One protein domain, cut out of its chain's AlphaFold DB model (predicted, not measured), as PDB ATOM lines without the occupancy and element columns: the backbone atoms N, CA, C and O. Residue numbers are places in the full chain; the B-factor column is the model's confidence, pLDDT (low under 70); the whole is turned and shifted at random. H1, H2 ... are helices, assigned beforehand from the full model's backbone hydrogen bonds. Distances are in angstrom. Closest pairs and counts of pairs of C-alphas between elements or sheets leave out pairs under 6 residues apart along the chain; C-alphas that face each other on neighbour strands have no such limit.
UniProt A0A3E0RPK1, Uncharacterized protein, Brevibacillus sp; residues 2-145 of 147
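Overview. This is residues 2 to 145 of the 147 residues of an uncharacterized protein of Brevibacillus sp (UniProt A0A3E0RPK1). Four long helices cross loosely in a flat body: H1 and H2 form a hairpin, H3 folds back from H2, and H5 crosses H1 and H3. Residues 28 to 35 and 139 to 145 stick out. The printed part, 144 residues with five named helices, H1 to H5 in order, is all helix and loose, radius of gyration of the C-alphas 18.1 A, spans 61 by 45 by 23 A.

Along the chain. H1, residues 2 to 23, 31.8 A, begins at C-alpha 2 (121.551, 114.241, 171.536). H2, residues 39 to 71, 44.1 A, has a kink of 44 degrees near residue 52. H3 is residues 77 to 102, 37.6 A; H4 is residues 106 to 109. H5, residues 113 to 143, 45.2 A, ends at C-alpha 143 (131.737, 123.038, 184.873).

Arrangement. H1 and H2, a helical hairpin, touch at a steep tilt of 42 degrees, opposite ways; their closest C-alphas, Cys 16 and Val 43, are 5.4 A apart. H5 touches H3 at a steep tilt of 43 degrees, closest C-alphas Gly 92 and Ile 121, 4.3 A, with residues 116 to 128 alone. Every O i to N i+4 pair is within hydrogen-bond range in H1 and H3, 24 of 29 in H2 and 24 of 27 in H5; H4 is too short for one.

Size, cuts and confidence. The farthest C-alphas, Thr 33 and Asp 75, are 61.9 A apart. The printed part has no cut; the link H1 to H2 is long. Residues 105 to 111 and 140 to 145 have pLDDT under 70.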
ATOM      1  N   LEU A   2     120.886 115.486 171.107       85.38
ATOM      2  CA  LEU A   2     121.551 114.241 171.536       85.38
ATOM      3  C   LEU A   2     121.083 113.719 172.909       85.38
ATOM      4  O   LEU A   2     120.660 112.574 173.009       85.38
ATOM      5  N   ASN A   3     121.032 114.576 173.937       86.69
ATOM      6  CA  ASN A   3     120.576 114.173 175.276       86.69
ATOM      7  C   ASN A   3     119.138 113.628 175.287       86.69
ATOM      8  O   ASN A   3     118.835 112.747 176.083       86.69
ATOM      9  N   LYS A   4     118.254 114.128 174.411       86.50
ATOM     10  CA  LYS A   4     116.867 113.644 174.296       86.50
ATOM     11  C   LYS A   4     116.804 112.289 173.600       86.50
ATOM     12  O   LYS A   4     116.034 111.444 174.033       86.50
ATOM     13  N   LEU A   5     117.622 112.079 172.569       89.94
ATOM     14  CA  LEU A   5     117.719 110.796 171.873       89.94
ATOM     15  C   LEU A   5     118.270 109.716 172.809       89.94
ATOM     16  O   LEU A   5     117.692 108.639 172.916       89.94
ATOM     17  N   LEU A   6     119.317 110.048 173.570       90.75
ATOM     18  CA  LEU A   6     119.849 109.168 174.606       90.75
ATOM     19  C   LEU A   6     118.804 108.894 175.697       90.75
ATOM     20  O   LEU A   6     118.620 107.744 176.075       90.75
ATOM     21  N   SER A   7     118.074 109.923 176.151       90.81
ATOM     22  CA  SER A   7     116.981 109.747 177.120       90.81
ATOM     23  C   SER A   7     115.903 108.807 176.581       90.81
ATOM     24  O   SER A   7     115.479 107.910 177.299       90.81
ATOM     25  N   ALA A   8     115.492 108.972 175.317       91.88
ATOM     26  CA  ALA A   8     114.488 108.132 174.662       91.88
ATOM     27  C   ALA A   8     114.930 106.670 174.610       91.88
ATOM     28  O   ALA A   8     114.185 105.785 175.022       91.88
ATOM     29  N   PHE A   9     116.159 106.432 174.154       93.75
ATOM     30  CA  PHE A   9     116.724 105.094 174.064       93.75
ATOM     31  C   PHE A   9     116.822 104.426 175.438       93.75
ATOM     32  O   PHE A   9     116.344 103.308 175.614       93.75
ATOM     33  N   LEU A  10     117.378 105.128 176.431       94.00
ATOM     34  CA  LEU A  10     117.558 104.592 177.779       94.00
ATOM     35  C   LEU A  10     116.212 104.312 178.461       94.00
ATOM     36  O   LEU A  10     116.060 103.295 179.131       94.00
ATOM     37  N   THR A  11     115.224 105.181 178.239       93.75
ATOM     38  CA  THR A  11     113.851 104.991 178.726       93.75
ATOM     39  C   THR A  11     113.232 103.738 178.129       93.75
ATOM     40  O   THR A  11     112.742 102.893 178.871       93.75
ATOM     41  N   ALA A  12     113.267 103.607 176.798       94.06
ATOM     42  CA  ALA A  12     112.698 102.459 176.109       94.06
ATOM     43  C   ALA A  12     113.376 101.163 176.564       94.06
ATOM     44  O   ALA A  12     112.689 100.205 176.903       94.06
ATOM     45  N   PHE A  13     114.709 101.155 176.651       95.19
ATOM     46  CA  PHE A  13     115.472  99.998 177.104       95.19
ATOM     47  C   PHE A  13     115.102  99.583 178.534       95.19
ATOM     48  O   PHE A  13     114.716  98.437 178.757       95.19
ATOM     49  N   LEU A  14     115.146 100.514 179.496       95.12
ATOM     50  CA  LEU A  14     114.817 100.224 180.896       95.12
ATOM     51  C   LEU A  14     113.364  99.778 181.066       95.12
ATOM     52  O   LEU A  14     113.092  98.833 181.801       95.12
ATOM     53  N   PHE A  15     112.436 100.416 180.356       93.81
ATOM     54  CA  PHE A  15     111.032 100.025 180.384       93.81
ATOM     55  C   PHE A  15     110.818  98.610 179.826       93.81
ATOM     56  O   PHE A  15     110.095  97.822 180.430       93.81
ATOM     57  N   CYS A  16     111.494  98.245 178.732       94.75
ATOM     58  CA  CYS A  16     111.409  96.898 178.158       94.75
ATOM     59  C   CYS A  16     111.998  95.830 179.084       94.75
ATOM     60  O   CYS A  16     111.435  94.746 179.187       94.75
ATOM     61  N   VAL A  17     113.098  96.134 179.778       95.31
ATOM     62  CA  VAL A  17     113.687  95.240 180.788       95.31
ATOM     63  C   VAL A  17     112.715  95.016 181.947       95.31
ATOM     64  O   VAL A  17     112.503  93.874 182.349       95.31
ATOM     65  N   LEU A  18     112.077  96.081 182.446       94.38
ATOM     66  CA  LEU A  18     111.070  95.978 183.505       94.38
ATOM     67  C   LEU A  18     109.858  95.151 183.057       94.38
ATOM     68  O   LEU A  18     109.418  94.271 183.791       94.38
ATOM     69  N   LEU A  19     109.350  95.378 181.843       91.81
ATOM     70  CA  LEU A  19     108.244  94.588 181.298       91.81
ATOM     71  C   LEU A  19     108.624  93.115 181.119       91.81
ATOM     72  O   LEU A  19     107.873  92.239 181.544       91.81
ATOM     73  N   ALA A  20     109.796  92.831 180.550       94.50
ATOM     74  CA  ALA A  20     110.288  91.465 180.397       94.50
ATOM     75  C   ALA A  20     110.395  90.758 181.749       94.50
ATOM     76  O   ALA A  20     109.985  89.610 181.859       94.50
ATOM     77  N   TYR A  21     110.854  91.455 182.791       94.31
ATOM     78  CA  TYR A  21     110.918  90.901 184.142       94.31
ATOM     79  C   TYR A  21     109.538  90.510 184.691       94.31
ATOM     80  O   TYR A  21     109.412  89.467 185.318       94.31
ATOM     81  N   THR A  22     108.490  91.294 184.414       91.44
ATOM     82  CA  THR A  22     107.126  90.975 184.884       91.44
ATOM     83  C   THR A  22     106.460  89.801 184.161       91.44
ATOM     84  O   THR A  22     105.488  89.255 184.675       91.44
ATOM     85  N   VAL A  23     106.947  89.434 182.971       91.12
ATOM     86  CA  VAL A  23     106.344  88.396 182.112       91.12
ATOM     87  C   VAL A  23     107.202  87.128 182.046       91.12
ATOM     88  O   VAL A  23     106.709  86.060 181.697       91.12
ATOM     89  N   TYR A  24     108.493  87.225 182.362       93.12
ATOM     90  CA  TYR A  24     109.431  86.116 182.254       93.12
ATOM     91  C   TYR A  24     109.150  85.011 183.278       93.12
ATOM     92  O   TYR A  24     109.122  85.259 184.479       93.12
ATOM     93  N   THR A  25     109.045  83.775 182.791       93.00
ATOM     94  CA  THR A  25     108.956  82.573 183.632       93.00
ATOM     95  C   THR A  25     110.342  81.920 183.765       93.00
ATOM     96  O   THR A  25     110.939  81.558 182.732       93.00
ATOM     97  N   PRO A  26     110.882  81.765 184.992       91.56
ATOM     98  CA  PRO A  26     112.130  81.048 185.255       91.56
ATOM     99  C   PRO A  26     112.075  79.604 184.763       91.56
ATOM    100  O   PRO A  26     111.005  79.014 184.721       91.56
ATOM    101  N   ILE A  27     113.224  79.038 184.388       88.38
ATOM    102  CA  ILE A  27     113.306  77.700 183.775       88.38
ATOM    103  C   ILE A  27     112.703  76.624 184.685       88.38
ATOM    104  O   ILE A  27     111.994  75.756 184.189       88.38
ATOM    105  N   ASP A  28     112.920  76.737 185.995       90.75
ATOM    106  CA  ASP A  28     112.465  75.763 186.994       90.75
ATOM    107  C   ASP A  28     110.935  75.736 187.177       90.75
ATOM    108  O   ASP A  28     110.392  74.794 187.742       90.75
ATOM    109  N   GLU A  29     110.235  76.763 186.685       90.94
ATOM    110  CA  GLU A  29     108.778  76.917 186.780       90.94
ATOM    111  C   GLU A  29     108.074  76.668 185.435       90.94
ATOM    112  O   GLU A  29     106.870  76.905 185.303       90.94
ATOM    113  N   ARG A  30     108.813  76.241 184.401       91.06
ATOM    114  CA  ARG A  30     108.254  76.043 183.057       91.06
ATOM    115  C   ARG A  30     107.594  74.685 182.919       91.06
ATOM    116  O   ARG A  30     108.180  73.660 183.252       91.06
ATOM    117  N   ASP A  31     106.407  74.697 182.329       91.56
ATOM    118  CA  ASP A  31     105.739  73.490 181.864       91.56
ATOM    119  C   ASP A  31     106.373  73.009 180.546       91.56
ATOM    120  O   ASP A  31     106.588  73.797 179.623       91.56
ATOM    121  N   GLU A  32     106.669  71.715 180.434       87.06
ATOM    122  CA  GLU A  32     107.294  71.126 179.240       87.06
ATOM    123  C   GLU A  32     106.398  71.203 177.992       87.06
ATOM    124  O   GLU A  32     106.885  71.123 176.862       87.06
ATOM    125  N   THR A  33     105.087  71.381 178.176       90.38
ATOM    126  CA  THR A  33     104.104  71.426 177.083       90.38
ATOM    127  C   THR A  33     103.889  72.823 176.496       90.38
ATOM    128  O   THR A  33     103.231  72.958 175.460       90.38
ATOM    129  N   VAL A  34     104.449  73.869 177.115       92.06
ATOM    130  CA  VAL A  34     104.228  75.268 176.726       92.06
ATOM    131  C   VAL A  34     105.522  75.901 176.222       92.06
ATOM    132  O   VAL A  34     106.599  75.743 176.790       92.06
ATOM    133  N   TYR A  35     105.422  76.671 175.139       88.94
ATOM    134  CA  TYR A  35     106.551  77.448 174.645       88.94
ATOM    135  C   TYR A  35     106.733  78.734 175.463       88.94
ATOM    136  O   TYR A  35     105.836  79.576 175.519       88.94
ATOM    137  N   TYR A  36     107.930  78.925 176.023       91.62
ATOM    138  CA  TYR A  36     108.313  80.135 176.750       91.62
ATOM    139  C   TYR A  36     109.406  80.899 176.007       91.62
ATOM    140  O   TYR A  36     110.423  80.336 175.597       91.62
ATOM    141  N   PHE A  37     109.240  82.216 175.893       91.75
ATOM    142  CA  PHE A  37     110.296  83.079 175.376       91.75
ATOM    143  C   PHE A  37     111.431  83.239 176.393       91.75
ATOM    144  O   PHE A  37     111.210  83.365 177.598       91.75
ATOM    145  N   SER A  38     112.668  83.297 175.893       93.56
ATOM    146  CA  SER A  38     113.810  83.700 176.718       93.56
ATOM    147  C   SER A  38     113.672  85.162 177.166       93.56
ATOM    148  O   SER A  38     113.058  85.976 176.469       93.56
ATOM    149  N   PHE A  39     114.295  85.522 178.291       94.00
ATOM    150  CA  PHE A  39     114.284  86.897 178.799       94.00
ATOM    151  C   PHE A  39     114.800  87.896 177.753       94.00
ATOM    152  O   PHE A  39     114.157  88.906 177.475       94.00
ATOM    153  N   SER A  40     115.923  87.579 177.100       94.81
ATOM    154  CA  SER A  40     116.491  88.400 176.026       94.81
ATOM    155  C   SER A  40     115.544  88.548 174.837       94.81
ATOM    156  O   SER A  40     115.431  89.640 174.284       94.81
ATOM    157  N   SER A  41     114.831  87.482 174.462       94.38
ATOM    158  CA  SER A  41     113.844  87.543 173.379       94.38
ATOM    159  C   SER A  41     112.699  88.492 173.730       94.38
ATOM    160  O   SER A  41     112.343  89.321 172.898       94.38
ATOM    161  N   LEU A  42     112.171  88.428 174.959       94.56
ATOM    162  CA  LEU A  42     111.127  89.346 175.430       94.56
ATOM    163  C   LEU A  42     111.596  90.806 175.375       94.56
ATOM    164  O   LEU A  42     110.891  91.651 174.825       94.56
ATOM    165  N   VAL A  43     112.808  91.094 175.866       96.06
ATOM    166  CA  VAL A  43     113.384  92.448 175.813       96.06
ATOM    167  C   VAL A  43     113.483  92.950 174.373       96.06
ATOM    168  O   VAL A  43     113.060  94.070 174.100       96.06
ATOM    169  N   ILE A  44     114.000  92.138 173.444       96.19
ATOM    170  CA  ILE A  44     114.153  92.528 172.032       96.19
ATOM    171  C   ILE A  44     112.789  92.789 171.388       96.19
ATOM    172  O   ILE A  44     112.619  93.816 170.735       96.19
ATOM    173  N   ILE A  45     111.815  91.897 171.595       94.50
ATOM    174  CA  ILE A  45     110.461  92.048 171.051       94.50
ATOM    175  C   ILE A  45     109.851  93.363 171.538       94.50
ATOM    176  O   ILE A  45     109.418  94.176 170.723       94.50
ATOM    177  N   TYR A  46     109.870  93.624 172.847       93.88
ATOM    178  CA  TYR A  46     109.329  94.871 173.388       93.88
ATOM    179  C   TYR A  46     110.075  96.097 172.880       93.88
ATOM    180  O   TYR A  46     109.442  97.100 172.565       93.88
ATOM    181  N   LEU A  47     111.394  96.016 172.727       94.56
ATOM    182  CA  LEU A  47     112.220  97.120 172.254       94.56
ATOM    183  C   LEU A  47     111.907  97.492 170.797       94.56
ATOM    184  O   LEU A  47     111.851  98.682 170.484       94.56
ATOM    185  N   VAL A  48     111.607  96.512 169.938       94.69
ATOM    186  CA  VAL A  48     111.159  96.744 168.550       94.69
ATOM    187  C   VAL A  48     109.863  97.562 168.497       94.69
ATOM    188  O   VAL A  48     109.730  98.420 167.628       94.69
ATOM    189  N   TYR A  49     108.937  97.365 169.441       89.12
ATOM    190  CA  TYR A  49     107.689  98.139 169.507       89.12
ATOM    191  C   TYR A  49     107.835  99.458 170.279       89.12
ATOM    192  O   TYR A  49     107.312 100.492 169.862       89.12
ATOM    193  N   ALA A  50     108.554  99.452 171.400       90.44
ATOM    194  CA  ALA A  50     108.669 100.599 172.292       90.44
ATOM    195  C   ALA A  50     109.568 101.702 171.722       90.44
ATOM    196  O   ALA A  50     109.295 102.882 171.962       90.44
ATOM    197  N   LEU A  51     110.621 101.363 170.963       92.81
ATOM    198  CA  LEU A  51     111.528 102.365 170.393       92.81
ATOM    199  C   LEU A  51     110.818 103.316 169.420       92.81
ATOM    200  O   LEU A  51     110.894 104.523 169.660       92.81
ATOM    201  N   PRO A  52     110.099 102.845 168.377       91.19
ATOM    202  CA  PRO A  52     109.366 103.730 167.476       91.19
ATOM    203  C   PRO A  52     108.398 104.644 168.221       91.19
ATOM    204  O   PRO A  52     108.384 105.845 167.975       91.19
ATOM    205  N   ILE A  53     107.643 104.110 169.185       89.88
ATOM    206  CA  ILE A  53     106.674 104.892 169.964       89.88
ATOM    207  C   ILE A  53     107.393 105.964 170.793       89.88
ATOM    208  O   ILE A  53     107.021 107.136 170.761       89.88
ATOM    209  N   THR A  54     108.459 105.594 171.502       90.50
ATOM    210  CA  THR A  54     109.206 106.522 172.365       90.50
ATOM    211  C   THR A  54     109.919 107.601 171.547       90.50
ATOM    212  O   THR A  54     110.001 108.753 171.972       90.50
ATOM    213  N   PHE A  55     110.403 107.270 170.350       92.50
ATOM    214  CA  PHE A  55     111.047 108.233 169.461       92.50
ATOM    215  C   PHE A  55     110.029 109.161 168.791       92.50
ATOM    216  O   PHE A  55     110.219 110.377 168.814       92.50
ATOM    217  N   LEU A  56     108.947 108.611 168.232       91.31
ATOM    218  CA  LEU A  56     107.941 109.371 167.488       91.31
ATOM    219  C   LEU A  56     107.027 110.197 168.394       91.31
ATOM    220  O   LEU A  56     106.691 111.318 168.035       91.31
ATOM    221  N   ALA A  57     106.634 109.685 169.561       90.00
ATOM    222  CA  ALA A  57     105.786 110.422 170.495       90.00
ATOM    223  C   ALA A  57     106.610 111.137 171.575       90.00
ATOM    224  O   ALA A  57     106.409 112.323 171.836       90.00
ATOM    225  N   GLY A  58     107.575 110.442 172.184       87.94
ATOM    226  CA  GLY A  58     108.319 110.960 173.334       87.94
ATOM    227  C   GLY A  58     109.194 112.172 173.007       87.94
ATOM    228  O   GLY A  58     109.185 113.150 173.756       87.94
ATOM    229  N   ILE A  59     109.917 112.167 171.878       90.88
ATOM    230  CA  ILE A  59     110.790 113.297 171.513       90.88
ATOM    231  C   ILE A  59     109.970 114.562 171.199       90.88
ATOM    232  O   ILE A  59     110.270 115.599 171.807       90.88
ATOM    233  N   PRO A  60     108.936 114.533 170.329       92.38
ATOM    234  CA  PRO A  60     108.120 115.716 170.058       92.38
ATOM    235  C   PRO A  60     107.385 116.235 171.291       92.38
ATOM    236  O   PRO A  60     107.427 117.436 171.549       92.38
ATOM    237  N   LEU A  61     106.791 115.353 172.105       92.25
ATOM    238  CA  LEU A  61     106.125 115.766 173.344       92.25
ATOM    239  C   LEU A  61     107.116 116.396 174.324       92.25
ATOM    240  O   LEU A  61     106.833 117.442 174.898       92.25
ATOM    241  N   SER A  62     108.327 115.850 174.452       91.31
ATOM    242  CA  SER A  62     109.369 116.468 175.275       91.31
ATOM    243  C   SER A  62     109.790 117.852 174.754       91.31
ATOM    244  O   SER A  62     110.155 118.725 175.541       91.31
ATOM    245  N   LEU A  63     109.799 118.078 173.436       90.31
ATOM    246  CA  LEU A  63     110.065 119.402 172.855       90.31
ATOM    247  C   LEU A  63     108.915 120.381 173.109       90.31
ATOM    248  O   LEU A  63     109.178 121.535 173.443       90.31
ATOM    249  N   LEU A  64     107.670 119.914 173.011       91.88
ATOM    250  CA  LEU A  64     106.480 120.687 173.360       91.88
ATOM    251  C   LEU A  64     106.526 121.117 174.834       91.88
ATOM    252  O   LEU A  64     106.323 122.289 175.139       91.88
ATOM    253  N   ILE A  65     106.861 120.193 175.738       90.44
ATOM    254  CA  ILE A  65     106.986 120.473 177.173       90.44
ATOM    255  C   ILE A  65     108.099 121.490 177.428       90.44
ATOM    256  O   ILE A  65     107.859 122.463 178.130       90.44
ATOM    257  N   ASP A  66     109.279 121.339 176.813       88.31
ATOM    258  CA  ASP A  66     110.357 122.336 176.937       88.31
ATOM    259  C   ASP A  66     109.925 123.725 176.416       88.31
ATOM    260  O   ASP A  66     110.377 124.747 176.930       88.31
ATOM    261  N   PHE A  67     109.078 123.791 175.382       89.00
ATOM    262  CA  PHE A  67     108.548 125.054 174.859       89.00
ATOM    263  C   PHE A  67     107.557 125.706 175.832       89.00
ATOM    264  O   PHE A  67     107.651 126.907 176.085       89.00
ATOM    265  N   ILE A  68     106.653 124.913 176.413       88.81
ATOM    266  CA  ILE A  68     105.711 125.367 177.443       88.81
ATOM    267  C   ILE A  68     106.484 125.847 178.678       88.81
ATOM    268  O   ILE A  68     106.276 126.964 179.140       88.81
ATOM    269  N   ASP A  69     107.435 125.049 179.158       86.44
ATOM    270  CA  ASP A  69     108.256 125.315 180.343       86.44
ATOM    271  C   ASP A  69     109.092 126.602 180.207       86.44
ATOM    272  O   ASP A  69     109.267 127.326 181.181       86.44
ATOM    273  N   LYS A  70     109.538 126.964 178.994       86.00
ATOM    274  CA  LYS A  70     110.190 128.265 178.730       86.00
ATOM    275  C   LYS A  70     109.255 129.467 178.879       86.00
ATOM    276  O   LYS A  70     109.735 130.566 179.141       86.00
ATOM    277  N   LYS A  71     107.952 129.284 178.663       85.12
ATOM    278  CA  LYS A  71     106.945 130.351 178.740       85.12
ATOM    279  C   LYS A  71     106.415 130.545 180.161       85.12
ATOM    280  O   LYS A  71     105.887 131.608 180.477       85.12
ATOM    281  N   ILE A  72     106.553 129.535 181.017       83.00
ATOM    282  CA  ILE A  72     106.118 129.604 182.409       83.00
ATOM    283  C   ILE A  72     107.195 130.325 183.227       83.00
ATOM    284  O   ILE A  72     108.271 129.792 183.493       83.00
ATOM    285  N   VAL A  73     106.883 131.538 183.683       73.94
ATOM    286  CA  VAL A  73     107.722 132.268 184.640       73.94
ATOM    287  C   VAL A  73     107.515 131.640 186.017       73.94
ATOM    288  O   VAL A  73     106.454 131.772 186.618       73.94
ATOM    289  N   THR A  74     108.499 130.877 186.495       73.88
ATOM    290  CA  THR A  74     108.462 130.259 187.828       73.88
ATOM    291  C   THR A  74     109.770 130.511 188.564       73.88
ATOM    292  O   THR A  74     110.816 130.024 188.140       73.88
ATOM    293  N   ASP A  75     109.702 131.183 189.713       74.31
ATOM    294  CA  ASP A  75     110.886 131.515 190.521       74.31
ATOM    295  C   ASP A  75     111.466 130.316 191.294       74.31
ATOM    296  O   ASP A  75     112.624 130.318 191.706       74.31
ATOM    297  N   SER A  76     110.675 129.254 191.492       84.25
ATOM    298  CA  SER A  76     111.071 128.087 192.290       84.25
ATOM    299  C   SER A  76     111.350 126.845 191.441       84.25
ATOM    300  O   SER A  76     110.491 126.367 190.695       84.25
ATOM    301  N   LYS A  77     112.531 126.242 191.648       81.31
ATOM    302  CA  LYS A  77     112.933 124.961 191.034       81.31
ATOM    303  C   LYS A  77     111.954 123.823 191.356       81.31
ATOM    304  O   LYS A  77     111.701 122.984 190.497       81.31
ATOM    305  N   ILE A  78     111.380 123.817 192.563       84.00
ATOM    306  CA  ILE A  78     110.434 122.783 193.016       84.00
ATOM    307  C   ILE A  78     109.104 122.917 192.272       84.00
ATOM    308  O   ILE A  78     108.584 121.933 191.752       84.00
ATOM    309  N   LYS A  79     108.576 124.142 192.155       85.88
ATOM    310  CA  LYS A  79     107.336 124.396 191.404       85.88
ATOM    311  C   LYS A  79     107.487 123.973 189.942       85.88
ATOM    312  O   LYS A  79     106.629 123.271 189.420       85.88
ATOM    313  N   ARG A  80     108.619 124.310 189.316       86.44
ATOM    314  CA  ARG A  80     108.932 123.892 187.942       86.44
ATOM    315  C   ARG A  80     109.001 122.370 187.795       86.44
ATOM    316  O   ARG A  80     108.517 121.827 186.807       86.44
ATOM    317  N   TYR A  81     109.559 121.670 188.785       87.94
ATOM    318  CA  TYR A  81     109.584 120.207 188.793       87.94
ATOM    319  C   TYR A  81     108.174 119.601 188.831       87.94
ATOM    320  O   TYR A  81     107.881 118.717 188.030       87.94
ATOM    321  N   ILE A  82     107.300 120.097 189.714       89.19
ATOM    322  CA  ILE A  82     105.916 119.610 189.853       89.19
ATOM    323  C   ILE A  82     105.113 119.867 188.573       89.19
ATOM    324  O   ILE A  82     104.409 118.978 188.100       89.19
ATOM    325  N   VAL A  83     105.256 121.055 187.977       89.69
ATOM    326  CA  VAL A  83     104.597 121.394 186.706       89.69
ATOM    327  C   VAL A  83     105.035 120.437 185.601       89.69
ATOM    328  O   VAL A  83     104.188 119.858 184.924       89.69
ATOM    329  N   ASN A  84     106.342 120.208 185.451       89.62
ATOM    330  CA  ASN A  84     106.848 119.279 184.445       89.62
ATOM    331  C   ASN A  84     106.387 117.841 184.707       89.62
ATOM    332  O   ASN A  84     106.001 117.156 183.766       89.62
ATOM    333  N   LEU A  85     106.328 117.395 185.963       91.75
ATOM    334  CA  LEU A  85     105.788 116.080 186.313       91.75
ATOM    335  C   LEU A  85     104.323 115.931 185.862       91.75
ATOM    336  O   LEU A  85     103.958 114.908 185.275       91.75
ATOM    337  N   GLY A  86     103.510 116.975 186.046       92.25
ATOM    338  CA  GLY A  86     102.140 117.036 185.530       92.25
ATOM    339  C   GLY A  86     102.078 117.001 184.000       92.25
ATOM    340  O   GLY A  86     101.320 116.218 183.432       92.25
ATOM    341  N   LEU A  87     102.919 117.785 183.320       92.88
ATOM    342  CA  LEU A  87     102.974 117.834 181.855       92.88
ATOM    343  C   LEU A  87     103.405 116.498 181.233       92.88
ATOM    344  O   LEU A  87     102.801 116.059 180.257       92.88
ATOM    345  N   TYR A  88     104.400 115.816 181.807       93.31
ATOM    346  CA  TYR A  88     104.812 114.486 181.345       93.31
ATOM    347  C   TYR A  88     103.742 113.424 181.635       93.31
ATOM    348  O   TYR A  88     103.517 112.539 180.808       93.31
ATOM    349  N   SER A  89     103.020 113.531 182.753       92.94
ATOM    350  CA  SER A  89     101.867 112.661 183.026       92.94
ATOM    351  C   SER A  89     100.763 112.852 181.978       92.94
ATOM    352  O   SER A  89     100.297 111.879 181.387       92.94
ATOM    353  N   LEU A  90     100.411 114.104 181.665       93.50
ATOM    354  CA  LEU A  90      99.443 114.452 180.617       93.50
ATOM    355  C   LEU A  90      99.888 113.983 179.227       93.50
ATOM    356  O   LEU A  90      99.070 113.498 178.445       93.50
ATOM    357  N   ALA A  91     101.182 114.086 178.923       93.00
ATOM    358  CA  ALA A  91     101.754 113.567 177.687       93.00
ATOM    359  C   ALA A  91     101.560 112.045 177.574       93.00
ATOM    360  O   ALA A  91     101.124 111.567 176.530       93.00
ATOM    361  N   GLY A  92     101.787 111.293 178.658       90.69
ATOM    362  CA  GLY A  92     101.531 109.849 178.702       90.69
ATOM    363  C   GLY A  92     100.062 109.503 178.447       90.69
ATOM    364  O   GLY A  92      99.765 108.652 177.609       90.69
ATOM    365  N   VAL A  93      99.137 110.223 179.088       91.75
ATOM    366  CA  VAL A  93      97.686 110.066 178.857       91.75
ATOM    367  C   VAL A  93      97.312 110.385 177.407       91.75
ATOM    368  O   VAL A  93      96.511 109.678 176.804       91.75
ATOM    369  N   THR A  94      97.922 111.412 176.817       90.94
ATOM    370  CA  THR A  94      97.668 111.799 175.421       90.94
ATOM    371  C   THR A  94      98.094 110.695 174.451       90.94
ATOM    372  O   THR A  94      97.351 110.369 173.528       90.94
ATOM    373  N   VAL A  95      99.253 110.067 174.679       90.25
ATOM    374  CA  VAL A  95      99.704 108.917 173.877       90.25
ATOM    375  C   VAL A  95      98.778 107.714 174.065       90.25
ATOM    376  O   VAL A  95      98.428 107.067 173.079       90.25
ATOM    377  N   ALA A  96      98.329 107.447 175.295       88.25
ATOM    378  CA  ALA A  96      97.372 106.377 175.577       88.25
ATOM    379  C   ALA A  96      96.045 106.582 174.826       88.25
ATOM    380  O   ALA A  96      95.542 105.653 174.195       88.25
ATOM    381  N   LEU A  97      95.509 107.808 174.840       87.06
ATOM    382  CA  LEU A  97      94.296 108.174 174.105       87.06
ATOM    383  C   LEU A  97      94.472 108.001 172.594       87.06
ATOM    384  O   LEU A  97      93.601 107.436 171.937       87.06
ATOM    385  N   PHE A  98      95.609 108.435 172.048       87.31
ATOM    386  CA  PHE A  98      95.915 108.276 170.627       87.31
ATOM    387  C   PHE A  98      95.934 106.796 170.211       87.31
ATOM    388  O   PHE A  98      95.323 106.422 169.210       87.31
ATOM    389  N   PHE A  99      96.562 105.937 171.020       83.38
ATOM    390  CA  PHE A  99      96.569 104.488 170.796       83.38
ATOM    391  C   PHE A  99      95.174 103.864 170.899       83.38
ATOM    392  O   PHE A  99      94.826 102.997 170.097       83.38
ATOM    393  N   LEU A 100      94.366 104.310 171.865       83.06
ATOM    394  CA  LEU A 100      93.004 103.818 172.054       83.06
ATOM    395  C   LEU A 100      92.143 104.103 170.819       83.06
ATOM    396  O   LEU A 100      91.502 103.180 170.313       83.06
ATOM    397  N   ILE A 101      92.202 105.330 170.289       83.06
ATOM    398  CA  ILE A 101      91.457 105.752 169.093       83.06
ATOM    399  C   ILE A 101      91.870 104.930 167.866       83.06
ATOM    400  O   ILE A 101      91.007 104.428 167.151       83.06
ATOM    401  N   ILE A 102      93.176 104.743 167.640       83.31
ATOM    402  CA  ILE A 102      93.679 103.964 166.496       83.31
ATOM    403  C   ILE A 102      93.268 102.492 166.587       83.31
ATOM    404  O   ILE A 102      93.020 101.855 165.567       83.31
ATOM    405  N   SER A 103      93.173 101.942 167.799       77.00
ATOM    406  CA  SER A 103      92.851 100.528 167.992       77.00
ATOM    407  C   SER A 103      91.387 100.155 167.706       77.00
ATOM    408  O   SER A 103      91.066  98.971 167.732       77.00
ATOM    409  N   GLY A 104      90.501 101.130 167.448       70.19
ATOM    410  CA  GLY A 104      89.128 100.919 166.959       70.19
ATOM    411  C   GLY A 104      88.105 100.384 167.972       70.19
ATOM    412  O   GLY A 104      86.907 100.493 167.731       70.19
ATOM    413  N   ASP A 105      88.540  99.864 169.121       67.38
ATOM    414  CA  ASP A 105      87.684  99.205 170.120       67.38
ATOM    415  C   ASP A 105      87.476 100.092 171.366       67.38
ATOM    416  O   ASP A 105      87.934  99.809 172.475       67.38
ATOM    417  N   VAL A 106      86.859 101.255 171.140       65.56
ATOM    418  CA  VAL A 106      86.807 102.375 172.100       65.56
ATOM    419  C   VAL A 106      85.920 102.065 173.313       65.56
ATOM    420  O   VAL A 106      86.286 102.394 174.438       65.56
ATOM    421  N   LEU A 107      84.768 101.415 173.114       60.16
ATOM    422  CA  LEU A 107      83.762 101.227 174.170       60.16
ATOM    423  C   LEU A 107      84.168 100.179 175.217       60.16
ATOM    424  O   LEU A 107      83.985 100.420 176.408       60.16
ATOM    425  N   ASN A 108      84.775  99.064 174.802       63.19
ATOM    426  CA  ASN A 108      85.230  98.024 175.731       63.19
ATOM    427  C   ASN A 108      86.490  98.451 176.504       63.19
ATOM    428  O   ASN A 108      86.652  98.111 177.673       63.19
ATOM    429  N   LYS A 109      87.364  99.254 175.883       62.09
ATOM    430  CA  LYS A 109      88.633  99.693 176.490       62.09
ATOM    431  C   LYS A 109      88.520 100.926 177.382       62.09
ATOM    432  O   LYS A 109      89.477 101.226 178.088       62.09
ATOM    433  N   LEU A 110      87.388 101.635 177.386       63.25
ATOM    434  CA  LEU A 110      87.176 102.770 178.293       63.25
ATOM    435  C   LEU A 110      87.154 102.340 179.767       63.25
ATOM    436  O   LEU A 110      87.699 103.050 180.610       63.25
ATOM    437  N   PHE A 111      86.608 101.161 180.080       62.62
ATOM    438  CA  PHE A 111      86.634 100.618 181.444       62.62
ATOM    439  C   PHE A 111      88.051 100.222 181.890       62.62
ATOM    440  O   PHE A 111      88.414 100.434 183.044       62.62
ATOM    441  N   ASP A 112      88.891  99.765 180.958       70.44
ATOM    442  CA  ASP A 112      90.311  99.470 181.194       70.44
ATOM    443  C   ASP A 112      91.242 100.671 180.953       70.44
ATOM    444  O   ASP A 112      92.465 100.553 181.086       70.44
ATOM    445  N   PHE A 113      90.696 101.851 180.636       72.81
ATOM    446  CA  PHE A 113      91.475 103.034 180.269       72.81
ATOM    447  C   PHE A 113      92.438 103.458 181.373       72.81
ATOM    448  O   PHE A 113      93.554 103.889 181.088       72.81
ATOM    449  N   ILE A 114      92.033 103.301 182.635       75.75
ATOM    450  CA  ILE A 114      92.879 103.597 183.793       75.75
ATOM    451  C   ILE A 114      94.117 102.695 183.767       75.75
ATOM    452  O   ILE A 114      95.243 103.189 183.807       75.75
ATOM    453  N   ARG A 115      93.920 101.377 183.621       76.38
ATOM    454  CA  ARG A 115      95.007 100.390 183.570       76.38
ATOM    455  C   ARG A 115      95.914 100.624 182.364       76.38
ATOM    456  O   ARG A 115      97.133 100.603 182.508       76.38
ATOM    457  N   TYR A 116      95.327 100.918 181.206       76.62
ATOM    458  CA  TYR A 116      96.061 101.249 179.988       76.62
ATOM    459  C   TYR A 116      96.875 102.539 180.140       76.62
ATOM    460  O   TYR A 116      98.037 102.585 179.751       76.62
ATOM    461  N   SER A 117      96.311 103.572 180.770       83.06
ATOM    462  CA  SER A 117      96.982 104.859 180.975       83.06
ATOM    463  C   SER A 117      98.232 104.724 181.838       83.06
ATOM    464  O   SER A 117      99.246 105.347 181.528       83.06
ATOM    465  N   PHE A 118      98.217 103.867 182.865       84.69
ATOM    466  CA  PHE A 118      99.407 103.613 183.684       84.69
ATOM    467  C   PHE A 118     100.592 103.091 182.861       84.69
ATOM    468  O   PHE A 118     101.726 103.510 183.105       84.69
ATOM    469  N   VAL A 119     100.334 102.263 181.842       84.81
ATOM    470  CA  VAL A 119     101.369 101.717 180.947       84.81
ATOM    471  C   VAL A 119     102.069 102.817 180.143       84.81
ATOM    472  O   VAL A 119     103.246 102.671 179.836       84.81
ATOM    473  N   PHE A 120     101.396 103.935 179.844       87.62
ATOM    474  CA  PHE A 120     101.981 105.062 179.101       87.62
ATOM    475  C   PHE A 120     102.481 106.201 180.000       87.62
ATOM    476  O   PHE A 120     103.454 106.879 179.659       87.62
ATOM    477  N   ILE A 121     101.867 106.412 181.168       91.38
ATOM    478  CA  ILE A 121     102.315 107.412 182.149       91.38
ATOM    479  C   ILE A 121     103.676 107.016 182.722       91.38
ATOM    480  O   ILE A 121     104.572 107.857 182.808       91.38
ATOM    481  N   PHE A 122     103.855 105.742 183.081       91.25
ATOM    482  CA  PHE A 122     105.090 105.258 183.691       91.25
ATOM    483  C   PHE A 122     106.344 105.523 182.830       91.25
ATOM    484  O   PHE A 122     107.253 106.198 183.317       91.25
ATOM    485  N   PRO A 123     106.416 105.102 181.549       89.88
ATOM    486  CA  PRO A 123     107.563 105.402 180.697       89.88
ATOM    487  C   PRO A 123     107.717 106.902 180.409       89.88
ATOM    488  O   PRO A 123     108.845 107.373 180.282       89.88
ATOM    489  N   SER A 124     106.630 107.684 180.362       92.00
ATOM    490  CA  SER A 124     106.714 109.146 180.204       92.00
ATOM    491  C   SER A 124     107.397 109.817 181.405       92.00
ATOM    492  O   SER A 124     108.282 110.664 181.250       92.00
ATOM    493  N   LEU A 125     107.050 109.394 182.622       93.19
ATOM    494  CA  LEU A 125     107.713 109.856 183.840       93.19
ATOM    495  C   LEU A 125     109.160 109.371 183.907       93.19
ATOM    496  O   LEU A 125     110.047 110.141 184.276       93.19
ATOM    497  N   LEU A 126     109.420 108.124 183.520       92.69
ATOM    498  CA  LEU A 126     110.768 107.563 183.472       92.69
ATOM    499  C   LEU A 126     111.654 108.366 182.501       92.69
ATOM    500  O   LEU A 126     112.769 108.746 182.863       92.69
ATOM    501  N   PHE A 127     111.118 108.754 181.338       92.38
ATOM    502  CA  PHE A 127     111.783 109.655 180.396       92.38
ATOM    503  C   PHE A 127     112.144 110.992 181.032       92.38
ATOM    504  O   PHE A 127     113.272 111.468 180.883       92.38
ATOM    505  N   TYR A 128     111.212 111.605 181.761       92.88
ATOM    506  CA  TYR A 128     111.463 112.871 182.440       92.88
ATOM    507  C   TYR A 128     112.623 112.766 183.437       92.88
ATOM    508  O   TYR A 128     113.564 113.563 183.364       92.88
ATOM    509  N   HIS A 129     112.616 111.753 184.306       92.44
ATOM    510  CA  HIS A 129     113.664 111.558 185.310       92.44
ATOM    511  C   HIS A 129     115.028 111.273 184.670       92.44
ATOM    512  O   HIS A 129     116.024 111.890 185.053       92.44
ATOM    513  N   ILE A 130     115.077 110.425 183.637       91.44
ATOM    514  CA  ILE A 130     116.306 110.168 182.875       91.44
ATOM    515  C   ILE A 130     116.808 111.446 182.203       91.44
ATOM    516  O   ILE A 130     118.003 111.735 182.236       91.44
ATOM    517  N   SER A 131     115.911 112.249 181.631       87.94
ATOM    518  CA  SER A 131     116.297 113.496 180.970       87.94
ATOM    519  C   SER A 131     116.899 114.509 181.948       87.94
ATOM    520  O   SER A 131     117.868 115.191 181.602       87.94
ATOM    521  N   ILE A 132     116.386 114.576 183.185       87.50
ATOM    522  CA  ILE A 132     116.975 115.380 184.262       87.50
ATOM    523  C   ILE A 132     118.346 114.831 184.635       87.50
ATOM    524  O   ILE A 132     119.300 115.603 184.707       87.50
ATOM    525  N   PHE A 133     118.458 113.519 184.840       89.12
ATOM    526  CA  PHE A 133     119.704 112.870 185.235       89.12
ATOM    527  C   PHE A 133     120.816 113.087 184.198       89.12
ATOM    528  O   PHE A 133     121.912 113.530 184.538       89.12
ATOM    529  N   ILE A 134     120.510 112.900 182.912       87.12
ATOM    530  CA  ILE A 134     121.448 113.164 181.815       87.12
ATOM    531  C   ILE A 134     121.839 114.646 181.786       87.12
ATOM    532  O   ILE A 134     123.023 114.960 181.673       87.12
ATOM    533  N   ARG A 135     120.879 115.575 181.923       84.12
ATOM    534  CA  ARG A 135     121.176 117.020 181.989       84.12
ATOM    535  C   ARG A 135     122.072 117.363 183.181       84.12
ATOM    536  O   ARG A 135     122.973 118.184 183.023       84.12
ATOM    537  N   PHE A 136     121.839 116.751 184.339       83.44
ATOM    538  CA  PHE A 136     122.645 116.942 185.543       83.44
ATOM    539  C   PHE A 136     124.094 116.499 185.313       83.44
ATOM    540  O   PHE A 136     125.008 117.295 185.527       83.44
ATOM    541  N   ILE A 137     124.296 115.298 184.763       84.44
ATOM    542  CA  ILE A 137     125.625 114.782 184.410       84.44
ATOM    543  C   ILE A 137     126.309 115.701 183.393       84.44
ATOM    544  O   ILE A 137     127.425 116.156 183.628       84.44
ATOM    545  N   THR A 138     125.643 116.040 182.283       80.38
ATOM    546  CA  THR A 138     126.253 116.888 181.240       80.38
ATOM    547  C   THR A 138     126.630 118.275 181.772       80.38
ATOM    548  O   THR A 138     127.643 118.840 181.363       80.38
ATOM    549  N   LYS A 139     125.831 118.842 182.685       71.81
ATOM    550  CA  LYS A 139     126.120 120.148 183.288       71.81
ATOM    551  C   LYS A 139     127.320 120.086 184.239       71.81
ATOM    552  O   LYS A 139     128.155 120.984 184.183       71.81
ATOM    553  N   GLY A 140     127.432 119.027 185.042       66.94
ATOM    554  CA  GLY A 140     128.597 118.790 185.902       66.94
ATOM    555  C   GLY A 140     129.896 118.632 185.105       66.94
ATOM    556  O   GLY A 140     130.917 119.202 185.477       66.94
ATOM    557  N   PHE A 141     129.840 117.958 183.951       56.19
ATOM    558  CA  PHE A 141     130.991 117.835 183.048       56.19
ATOM    559  C   PHE A 141     131.423 119.168 182.420       56.19
ATOM    560  O   PHE A 141     132.620 119.410 182.298       56.19
ATOM    561  N   ARG A 142     130.485 120.057 182.056       53.09
ATOM    562  CA  ARG A 142     130.831 121.387 181.516       53.09
ATOM    563  C   ARG A 142     131.507 122.297 182.543       53.09
ATOM    564  O   ARG A 142     132.438 122.998 182.180       53.09
ATOM    565  N   GLN A 143     131.097 122.247 183.812       53.38
ATOM    566  CA  GLN A 143     131.737 123.038 184.873       53.38
ATOM    567  C   GLN A 143     133.165 122.587 185.215       53.38
ATOM    568  O   GLN A 143     133.905 123.367 185.795       53.38
ATOM    569  N   CYS A 144     133.570 121.363 184.855       48.97
ATOM    570  CA  CYS A 144     134.950 120.893 185.039       48.97
ATOM    571  C   CYS A 144     135.888 121.261 183.873       48.97
ATOM    572  O   CYS A 144     137.082 120.995 183.965       48.97
ATOM    573  N   TYR A 145     135.359 121.805 182.772       46.16
ATOM    574  CA  TYR A 145     136.108 122.046 181.531       46.16
ATOM    575  C   TYR A 145     136.162 123.522 181.103       46.16
ATOM    576  O   TYR A 145     136.807 123.831 180.103       46.16
TER     577      TYR A 145